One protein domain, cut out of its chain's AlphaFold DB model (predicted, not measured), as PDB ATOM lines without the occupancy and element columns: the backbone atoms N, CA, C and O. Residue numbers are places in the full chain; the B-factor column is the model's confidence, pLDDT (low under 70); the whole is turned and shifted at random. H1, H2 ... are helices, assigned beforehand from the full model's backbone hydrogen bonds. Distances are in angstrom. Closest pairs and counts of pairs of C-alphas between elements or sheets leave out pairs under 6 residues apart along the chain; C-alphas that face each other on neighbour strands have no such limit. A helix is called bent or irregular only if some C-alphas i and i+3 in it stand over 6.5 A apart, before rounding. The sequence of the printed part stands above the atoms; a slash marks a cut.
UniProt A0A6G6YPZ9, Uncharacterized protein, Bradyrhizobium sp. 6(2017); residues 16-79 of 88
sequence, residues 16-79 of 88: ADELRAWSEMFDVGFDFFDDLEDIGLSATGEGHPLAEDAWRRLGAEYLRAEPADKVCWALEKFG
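Overview. This is residues 16 to 79 of the 88 residues of an uncharacterized protein of Bradyrhizobium sp. 6(2017) (UniProt A0A6G6YPZ9). The kinked helix H3 and the helix H1 pack together about at right angles, and the short helix H4 packs on both, touching the last part of H1 and the first part of H3. The very short helix H2 packs on H1 alone, apart from H3 and H4, and a long link without a named element, residues 39 to 49, leads from H2 to H3. The printed part has 64 residues with four named helices, H1, H2, H3 and H4 in that order, and no named strand; the class is all helix. It is compact, with a radius of gyration of the C-alphas of 10.6 A, and spans 30 by 22 by 19 A.

Arrangement. Start at H3, residues 50 to 65, the longest helix; it has a kink of 63 degrees near residue 58 and is irregular, with C-alphas 57 and 60 at 7.3 A. Near that kink it touches H1, residues 16 to 28: the closest C-alphas, of Leu 19 and Leu 58, are 6.2 A apart. The lines of H1 and H3 are about perpendicular, at 78 degrees. H1 is the hub, touching three other helices, and is only just irregular, with C-alphas 21 and 24 at 7.0 A. Look next at H4, residues 73 to 78, which touches H1 at residues 25 to 28 of H1 alone, closest at the C-alphas of Phe 26 and Ala 74, 4.8 A apart. Their lines are about perpendicular, at 89 degrees. H4 also touches H3, at residues 51 to 55 of H3 alone; the closest C-alphas, of Glu 52 and Phe 78, are 6.6 A apart, and the two run opposite ways at a steep tilt of 56 degrees. H2, residues 35 to 38, touches H1 at residues 21 to 22 of H1 alone, closest at the C-alphas of Ala 21 and Asp 35, 5.1 A apart. H2 is apart from H3 and from H4. In H4 every O i to N i+4 pair is within hydrogen-bond range, in H1 7 of 9 and in H3 10 of 12 are, and H2 is too short for such a pair.

Along the chain. Find C-alpha 50 at (34.085, -44.019, -11.419); from there H3 runs 21.1 A to C-alpha 65. H1 begins at C-alpha 16, at (31.465, -26.661, -12.733), and measures 19.0 A to C-alpha 28. H2 measures 5.1 A. H4 measures 8.3 A and ends at C-alpha 78, at (44.080, -43.152, -17.718).

Size, cuts and confidence. The two C-alphas farthest apart are those of Gly 40 and Asp 69, 31.6 A. The link from H2 to H3 is long, with 11 residues, while those from H1 to H2 and from H3 to H4 are short. The printed part has no cut. Its mean pLDDT is 83.1, and residues 42 to 47 are under 70.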
ATOM      1  N   ALA A  16      30.299 -27.260 -13.370       80.94
ATOM      2  CA  ALA A  16      31.465 -26.661 -12.733       80.94
ATOM      3  C   ALA A  16      31.665 -27.125 -11.279       80.94
ATOM      4  O   ALA A  16      32.800 -27.330 -10.857       80.94
ATOM      5  N   ASP A  17      30.583 -27.312 -10.516       83.12
ATOM      6  CA  ASP A  17      30.665 -27.844  -9.151       83.12
ATOM      7  C   ASP A  17      31.086 -29.321  -9.166       83.12
ATOM      8  O   ASP A  17      31.887 -29.743  -8.336       83.12
ATOM      9  N   GLU A  18      30.597 -30.095 -10.143       85.50
ATOM     10  CA  GLU A  18      30.995 -31.495 -10.327       85.50
ATOM     11  C   GLU A  18      32.478 -31.590 -10.709       85.50
ATOM     12  O   GLU A  18      33.224 -32.351 -10.097       85.50
ATOM     13  N   LEU A  19      32.941 -30.761 -11.652       87.31
ATOM     14  CA  LEU A  19      34.359 -30.671 -12.020       87.31
ATOM     15  C   LEU A  19      35.249 -30.378 -10.806       87.31
ATOM     16  O   LEU A  19      36.319 -30.966 -10.670       87.31
ATOM     17  N   ARG A  20      34.801 -29.476  -9.929       86.38
ATOM     18  CA  ARG A  20      35.526 -29.114  -8.714       86.38
ATOM     19  C   ARG A  20      35.574 -30.263  -7.705       86.38
ATOM     20  O   ARG A  20      36.618 -30.472  -7.108       86.38
ATOM     21  N   ALA A  21      34.494 -31.020  -7.529       87.12
ATOM     22  CA  ALA A  21      34.524 -32.194  -6.654       87.12
ATOM     23  C   ALA A  21      35.495 -33.268  -7.182       87.12
ATOM     24  O   ALA A  21      36.219 -33.903  -6.423       87.12
ATOM     25  N   TRP A  22      35.575 -33.430  -8.506       89.38
ATOM     26  CA  TRP A  22      36.496 -34.377  -9.134       89.38
ATOM     27  C   TRP A  22      37.943 -33.880  -9.261       89.38
ATOM     28  O   TRP A  22      38.821 -34.694  -9.551       89.38
ATOM     29  N   SER A  23      38.229 -32.588  -9.055       88.44
ATOM     30  CA  SER A  23      39.563 -32.038  -9.330       88.44
ATOM     31  C   SER A  23      40.653 -32.658  -8.462       88.44
ATOM     32  O   SER A  23      41.722 -32.966  -8.978       88.44
ATOM     33  N   GLU A  24      40.380 -32.908  -7.177       86.56
ATOM     34  CA  GLU A  24      41.353 -33.575  -6.301       86.56
ATOM     35  C   GLU A  24      41.594 -35.013  -6.743       86.56
ATOM     36  O   GLU A  24      42.734 -35.431  -6.942       86.56
ATOM     37  N   MET A  25      40.514 -35.742  -7.022       89.31
ATOM     38  CA  MET A  25      40.601 -37.099  -7.539       89.31
ATOM     39  C   MET A  25      41.410 -37.164  -8.846       89.31
ATOM     40  O   MET A  25      42.153 -38.119  -9.063       89.31
ATOM     41  N   PHE A  26      41.310 -36.160  -9.718       90.12
ATOM     42  CA  PHE A  26      42.103 -36.103 -10.946       90.12
ATOM     43  C   PHE A  26      43.567 -35.743 -10.709       90.12
ATOM     44  O   PHE A  26      44.437 -36.246 -11.427       90.12
ATOM     45  N   ASP A  27      43.842 -34.894  -9.724       88.75
ATOM     46  CA  ASP A  27      45.187 -34.416  -9.430       88.75
ATOM     47  C   ASP A  27      46.030 -35.485  -8.731       88.75
ATOM     48  O   ASP A  27      47.101 -35.849  -9.216       88.75
ATOM     49  N   VAL A  28      45.515 -36.044  -7.634       87.25
ATOM     50  CA  VAL A  28      46.272 -36.936  -6.738       87.25
ATOM     51  C   VAL A  28      45.708 -38.353  -6.657       87.25
ATOM     52  O   VAL A  28      46.326 -39.217  -6.040       87.25
ATOM     53  N   GLY A  29      44.561 -38.621  -7.287       86.88
ATOM     54  CA  GLY A  29      43.946 -39.949  -7.269       86.88
ATOM     55  C   GLY A  29      43.220 -40.287  -5.977       86.88
ATOM     56  O   GLY A  29      42.890 -41.455  -5.782       86.88
ATOM     57  N   PHE A  30      42.985 -39.301  -5.112       83.50
ATOM     58  CA  PHE A  30      42.325 -39.462  -3.824       83.50
ATOM     59  C   PHE A  30      41.453 -38.238  -3.523       83.50
ATOM     60  O   PHE A  30      41.855 -37.115  -3.821       83.50
ATOM     61  N   ASP A  31      40.281 -38.461  -2.931       83.12
ATOM     62  CA  ASP A  31      39.403 -37.406  -2.417       83.12
ATOM     63  C   ASP A  31      39.701 -37.201  -0.928       83.12
ATOM     64  O   ASP A  31      39.395 -38.058  -0.099       83.12
ATOM     65  N   PHE A  32      40.390 -36.111  -0.586       77.00
ATOM     66  CA  PHE A  32      40.829 -35.867   0.791       77.00
ATOM     67  C   PHE A  32      39.757 -35.205   1.653       77.00
ATOM     68  O   PHE A  32      39.831 -35.289   2.884       77.00
ATOM     69  N   PHE A  33      38.805 -34.518   1.026       78.69
ATOM     70  CA  PHE A  33      37.776 -33.746   1.718       78.69
ATOM     71  C   PHE A  33      36.389 -34.379   1.645       78.69
ATOM     72  O   PHE A  33      35.443 -33.776   2.156       78.69
ATOM     73  N   ASP A  34      36.287 -35.580   1.071       78.94
ATOM     74  CA  ASP A  34      35.024 -36.264   0.796       78.94
ATOM     75  C   ASP A  34      34.078 -35.358  -0.030       78.94
ATOM     76  O   ASP A  34      32.852 -35.390   0.120       78.94
ATOM     77  N   ASP A  35      34.646 -34.523  -0.913       81.56
ATOM     78  CA  ASP A  35      33.893 -33.598  -1.771       81.56
ATOM     79  C   ASP A  35      33.001 -34.382  -2.757       81.56
ATOM     80  O   ASP A  35      31.922 -33.916  -3.141       81.56
ATOM     81  N   LEU A  36      33.404 -35.602  -3.134       81.12
ATOM     82  CA  LEU A  36      32.581 -36.519  -3.922       81.12
ATOM     83  C   LEU A  36      31.396 -37.046  -3.098       81.12
ATOM     84  O   LEU A  36      30.280 -37.145  -3.622       81.12
ATOM     85  N   GLU A  37      31.583 -37.312  -1.802       80.81
ATOM     86  CA  GLU A  37      30.495 -37.744  -0.916       80.81
ATOM     87  C   GLU A  37      29.437 -36.639  -0.764       80.81
ATOM     88  O   GLU A  37      28.233 -36.920  -0.804       80.81
ATOM     89  N   ASP A  38      29.870 -35.376  -0.696       74.62
ATOM     90  CA  ASP A  38      28.992 -34.200  -0.622       74.62
ATOM     91  C   ASP A  38      28.057 -34.076  -1.847       74.62
ATOM     92  O   ASP A  38      26.948 -33.535  -1.735       74.62
ATOM     93  N   ILE A  39      28.449 -34.633  -3.001       75.44
ATOM     94  CA  ILE A  39      27.643 -34.665  -4.237       75.44
ATOM     95  C   ILE A  39      26.924 -36.008  -4.457       75.44
ATOM     96  O   ILE A  39      26.271 -36.212  -5.483       75.44
ATOM     97  N   GLY A  40      26.977 -36.906  -3.468       74.50
ATOM     98  CA  GLY A  40      26.318 -38.213  -3.483       74.50
ATOM     99  C   GLY A  40      27.105 -39.311  -4.201       74.50
ATOM    100  O   GLY A  40      26.543 -40.369  -4.491       74.50
ATOM    101  N   LEU A  41      28.385 -39.079  -4.493       76.75
ATOM    102  CA  LEU A  41      29.307 -40.067  -5.038       76.75
ATOM    103  C   LEU A  41      30.199 -40.586  -3.911       76.75
ATOM    104  O   LEU A  41      31.152 -39.940  -3.501       76.75
ATOM    105  N   SER A  42      29.921 -41.786  -3.411       69.44
ATOM    106  CA  SER A  42      30.805 -42.428  -2.436       69.44
ATOM    107  C   SER A  42      32.067 -42.941  -3.133       69.44
ATOM    108  O   SER A  42      32.139 -44.109  -3.505       69.44
ATOM    109  N   ALA A  43      33.036 -42.055  -3.348       65.81
ATOM    110  CA  ALA A  43      34.328 -42.372  -3.936       65.81
ATOM    111  C   ALA A  43      35.402 -42.485  -2.851       65.81
ATOM    112  O   ALA A  43      36.325 -41.685  -2.767       65.81
ATOM    113  N   THR A  44      35.270 -43.483  -1.981       62.31
ATOM    114  CA  THR A  44      36.234 -43.686  -0.899       62.31
ATOM    115  C   THR A  44      37.408 -44.528  -1.402       62.31
ATOM    116  O   THR A  44      37.224 -45.686  -1.780       62.31
ATOM    117  N   GLY A  45      38.619 -43.969  -1.378       66.44
ATOM    118  CA  GLY A  45      39.859 -44.689  -1.684       66.44
ATOM    119  C   GLY A  45      40.550 -44.273  -2.985       66.44
ATOM    120  O   GLY A  45      39.957 -43.655  -3.868       66.44
ATOM    121  N   GLU A  46      41.833 -44.635  -3.100       69.31
ATOM    122  CA  GLU A  46      42.636 -44.322  -4.283       69.31
ATOM    123  C   GLU A  46      42.084 -45.038  -5.522       69.31
ATOM    124  O   GLU A  46      41.785 -46.234  -5.484       69.31
ATOM    125  N   GLY A  47      41.987 -44.329  -6.644       62.88
ATOM    126  CA  GLY A  47      41.687 -44.960  -7.929       62.88
ATOM    127  C   GLY A  47      40.270 -45.507  -8.077       62.88
ATOM    128  O   GLY A  47      40.075 -46.540  -8.720       62.88
ATOM    129  N   HIS A  48      39.286 -44.815  -7.501       77.19
ATOM    130  CA  HIS A  48      37.875 -45.178  -7.570       77.19
ATOM    131  C   HIS A  48      37.420 -45.550  -9.003       77.19
ATOM    132  O   HIS A  48      37.748 -44.828  -9.947       77.19
ATOM    133  N   PRO A  49      36.624 -46.621  -9.210       78.50
ATOM    134  CA  PRO A  49      36.235 -47.088 -10.547       78.50
ATOM    135  C   PRO A  49      35.469 -46.048 -11.373       78.50
ATOM    136  O   PRO A  49      35.533 -46.068 -12.597       78.50
ATOM    137  N   LEU A  50      34.773 -45.111 -10.720       83.00
ATOM    138  CA  LEU A  50      34.085 -44.019 -11.419       83.00
ATOM    139  C   LEU A  50      35.035 -42.910 -11.895       83.00
ATOM    140  O   LEU A  50      34.617 -42.076 -12.694       83.00
ATOM    141  N   ALA A  51      36.289 -42.887 -11.431       86.12
ATOM    142  CA  ALA A  51      37.256 -41.857 -11.802       86.12
ATOM    143  C   ALA A  51      37.590 -41.895 -13.295       86.12
ATOM    144  O   ALA A  51      37.744 -40.838 -13.896       86.12
ATOM    145  N   GLU A  52      37.636 -43.076 -13.920       87.56
ATOM    146  CA  GLU A  52      37.860 -43.179 -15.366       87.56
ATOM    147  C   GLU A  52      36.681 -42.598 -16.161       87.56
ATOM    148  O   GLU A  52      36.870 -41.807 -17.086       87.56
ATOM    149  N   ASP A  53      35.452 -42.953 -15.780       86.69
ATOM    150  CA  ASP A  53      34.232 -42.432 -16.401       86.69
ATOM    151  C   ASP A  53      34.120 -40.911 -16.244       86.69
ATOM    152  O   ASP A  53      33.809 -40.204 -17.207       86.69
ATOM    153  N   ALA A  54      34.407 -40.399 -15.046       88.81
ATOM    154  CA  ALA A  54      34.427 -38.969 -14.771       88.81
ATOM    155  C   ALA A  54      35.534 -38.265 -15.562       88.81
ATOM    156  O   ALA A  54      35.281 -37.231 -16.178       88.81
ATOM    157  N   TRP A  55      36.731 -38.852 -15.632       90.12
ATOM    158  CA  TRP A  55      37.850 -38.314 -16.402       90.12
ATOM    159  C   TRP A  55      37.516 -38.198 -17.890       90.12
ATOM    160  O   TRP A  55      37.770 -37.164 -18.501       90.12
ATOM    161  N   ARG A  56      36.850 -39.197 -18.479       88.31
ATOM    162  CA  ARG A  56      36.404 -39.136 -19.882       88.31
ATOM    163  C   ARG A  56      35.385 -38.024 -20.150       88.31
ATOM    164  O   ARG A  56      35.350 -37.491 -21.254       88.31
ATOM    165  N   ARG A  57      34.549 -37.676 -19.166       88.44
ATOM    166  CA  ARG A  57      33.494 -36.651 -19.306       88.44
ATOM    167  C   ARG A  57      33.999 -35.241 -19.007       88.44
ATOM    168  O   ARG A  57      33.672 -34.311 -19.738       88.44
ATOM    169  N   LEU A  58      34.781 -35.093 -17.942       89.56
ATOM    170  CA  LEU A  58      35.157 -33.810 -17.339       89.56
ATOM    171  C   LEU A  58      36.647 -33.486 -17.495       89.56
ATOM    172  O   LEU A  58      37.033 -32.322 -17.414       89.56
ATOM    173  N   GLY A  59      37.494 -34.480 -17.771       88.94
ATOM    174  CA  GLY A  59      38.946 -34.305 -17.841       88.94
ATOM    175  C   GLY A  59      39.391 -33.313 -18.913       88.94
ATOM    176  O   GLY A  59      40.394 -32.629 -18.743       88.94
ATOM    177  N   ALA A  60      38.634 -33.171 -20.006       88.69
ATOM    178  CA  ALA A  60      38.935 -32.171 -21.029       88.69
ATOM    179  C   ALA A  60      38.735 -30.732 -20.526       88.69
ATOM    180  O   ALA A  60      39.539 -29.859 -20.844       88.69
ATOM    181  N   GLU A  61      37.694 -30.490 -19.727       90.00
ATOM    182  CA  GLU A  61      37.456 -29.190 -19.088       90.00
ATOM    183  C   GLU A  61      38.467 -28.941 -17.964       90.00
ATOM    184  O   GLU A  61      38.998 -27.839 -17.854       90.00
ATOM    185  N   TYR A  62      38.819 -29.979 -17.200       89.38
ATOM    186  CA  TYR A  62      39.864 -29.899 -16.179       89.38
ATOM    187  C   TYR A  62      41.214 -29.480 -16.782       89.38
ATOM    188  O   TYR A  62      41.817 -28.505 -16.345       89.38
ATOM    189  N   LEU A  63      41.648 -30.140 -17.862       88.62
ATOM    190  CA  LEU A  63      42.902 -29.814 -18.555       88.62
ATOM    191  C   LEU A  63      42.886 -28.445 -19.254       88.62
ATOM    192  O   LEU A  63      43.950 -27.923 -19.571       88.62
ATOM    193  N   ARG A  64      41.711 -27.867 -19.533       87.62
ATOM    194  CA  ARG A  64      41.599 -26.486 -20.035       87.62
ATOM    195  C   ARG A  64      41.782 -25.451 -18.931       87.62
ATOM    196  O   ARG A  64      42.251 -24.353 -19.222       87.62
ATOM    197  N   ALA A  65      41.359 -25.776 -17.711       86.19
ATOM    198  CA  ALA A  65      41.507 -24.909 -16.547       86.19
ATOM    199  C   ALA A  65      42.925 -24.973 -15.956       86.19
ATOM    200  O   ALA A  65      43.423 -23.966 -15.455       86.19
ATOM    201  N   GLU A  66      43.577 -26.133 -16.049       84.88
ATOM    202  CA  GLU A  66      44.928 -26.361 -15.536       84.88
ATOM    203  C   GLU A  66      46.032 -25.964 -16.537       84.88
ATOM    204  O   GLU A  66      45.822 -25.942 -17.754       84.88
ATOM    205  N   PRO A  67      47.248 -25.657 -16.051       81.56
ATOM    206  CA  PRO A  67      48.387 -25.391 -16.920       81.56
ATOM    207  C   PRO A  67      48.783 -26.637 -17.727       81.56
ATOM    208  O   PRO A  67      48.817 -27.750 -17.207       81.56
ATOM    209  N   ALA A  68      49.150 -26.432 -18.997       76.31
ATOM    210  CA  ALA A  68      49.425 -27.509 -19.956       76.31
ATOM    211  C   ALA A  68      50.572 -28.457 -19.550       76.31
ATOM    212  O   ALA A  68      50.617 -29.594 -20.014       76.31
ATOM    213  N   ASP A  69      51.482 -28.000 -18.686       77.81
ATOM    214  CA  ASP A  69      52.627 -28.774 -18.191       77.81
ATOM    215  C   ASP A  69      52.307 -29.615 -16.940       77.81
ATOM    216  O   ASP A  69      53.173 -30.338 -16.442       77.81
ATOM    217  N   LYS A  70      51.084 -29.533 -16.400       81.19
ATOM    218  CA  LYS A  70      50.707 -30.276 -15.195       81.19
ATOM    219  C   LYS A  70      50.470 -31.750 -15.513       81.19
ATOM    220  O   LYS A  70      49.543 -32.117 -16.235       81.19
ATOM    221  N   VAL A  71      51.279 -32.611 -14.904       83.44
ATOM    222  CA  VAL A  71      51.073 -34.061 -14.919       83.44
ATOM    223  C   VAL A  71      50.198 -34.426 -13.724       83.44
ATOM    224  O   VAL A  71      50.646 -34.381 -12.584       83.44
ATOM    225  N   CYS A  72      48.934 -34.726 -14.003       88.56
ATOM    226  CA  CYS A  72      47.938 -35.096 -12.998       88.56
ATOM    227  C   CYS A  72      47.861 -36.625 -12.908       88.56
ATOM    228  O   CYS A  72      47.992 -37.296 -13.938       88.56
ATOM    229  N   TRP A  73      47.548 -37.182 -11.738       91.00
ATOM    230  CA  TRP A  73      47.411 -38.631 -11.549       91.00
ATOM    231  C   TRP A  73      46.466 -39.276 -12.574       91.00
ATOM    232  O   TRP A  73      46.788 -40.320 -13.143       91.00
ATOM    233  N   ALA A  74      45.330 -38.639 -12.886       88.50
ATOM    234  CA  ALA A  74      44.376 -39.169 -13.863       88.50
ATOM    235  C   ALA A  74      44.951 -39.207 -15.288       88.50
ATOM    236  O   ALA A  74      44.676 -40.144 -16.040       88.50
ATOM    237  N   LEU A  75      45.800 -38.237 -15.644       89.25
ATOM    238  CA  LEU A  75      46.498 -38.215 -16.927       89.25
ATOM    239  C   LEU A  75      47.532 -39.348 -17.013       89.25
ATOM    240  O   LEU A  75      47.643 -39.987 -18.057       89.25
ATOM    241  N   GLU A  76      48.251 -39.645 -15.929       89.12
ATOM    242  CA  GLU A  76      49.202 -40.766 -15.883       89.12
ATOM    243  C   GLU A  76      48.495 -42.125 -15.896       89.12
ATOM    244  O   GLU A  76      48.866 -43.037 -16.646       89.12
ATOM    245  N   LYS A  77      47.439 -42.272 -15.090       88.62
ATOM    246  CA  LYS A  77      46.696 -43.527 -14.958       88.62
ATOM    247  C   LYS A  77      45.870 -43.850 -16.185       88.62
ATOM    248  O   LYS A  77      45.986 -44.962 -16.707       88.62
ATOM    249  N   PHE A  78      45.056 -42.912 -16.654       87.12
ATOM    250  CA  PHE A  78      44.080 -43.152 -17.718       87.12
ATOM    251  C   PHE A  78      44.557 -42.666 -19.090       87.12
ATOM    252  O   PHE A  78      44.128 -43.212 -20.105       87.12
ATOM    253  N   GLY A  79      45.495 -41.718 -19.141       87.00
ATOM    254  CA  GLY A  79      45.902 -41.054 -20.378       87.00
ATOM    255  C   GLY A  79      45.054 -39.818 -20.666       87.00
ATOM    256  O   GLY A  79      44.331 -39.315 -19.801       87.00
TER     257      GLY A  79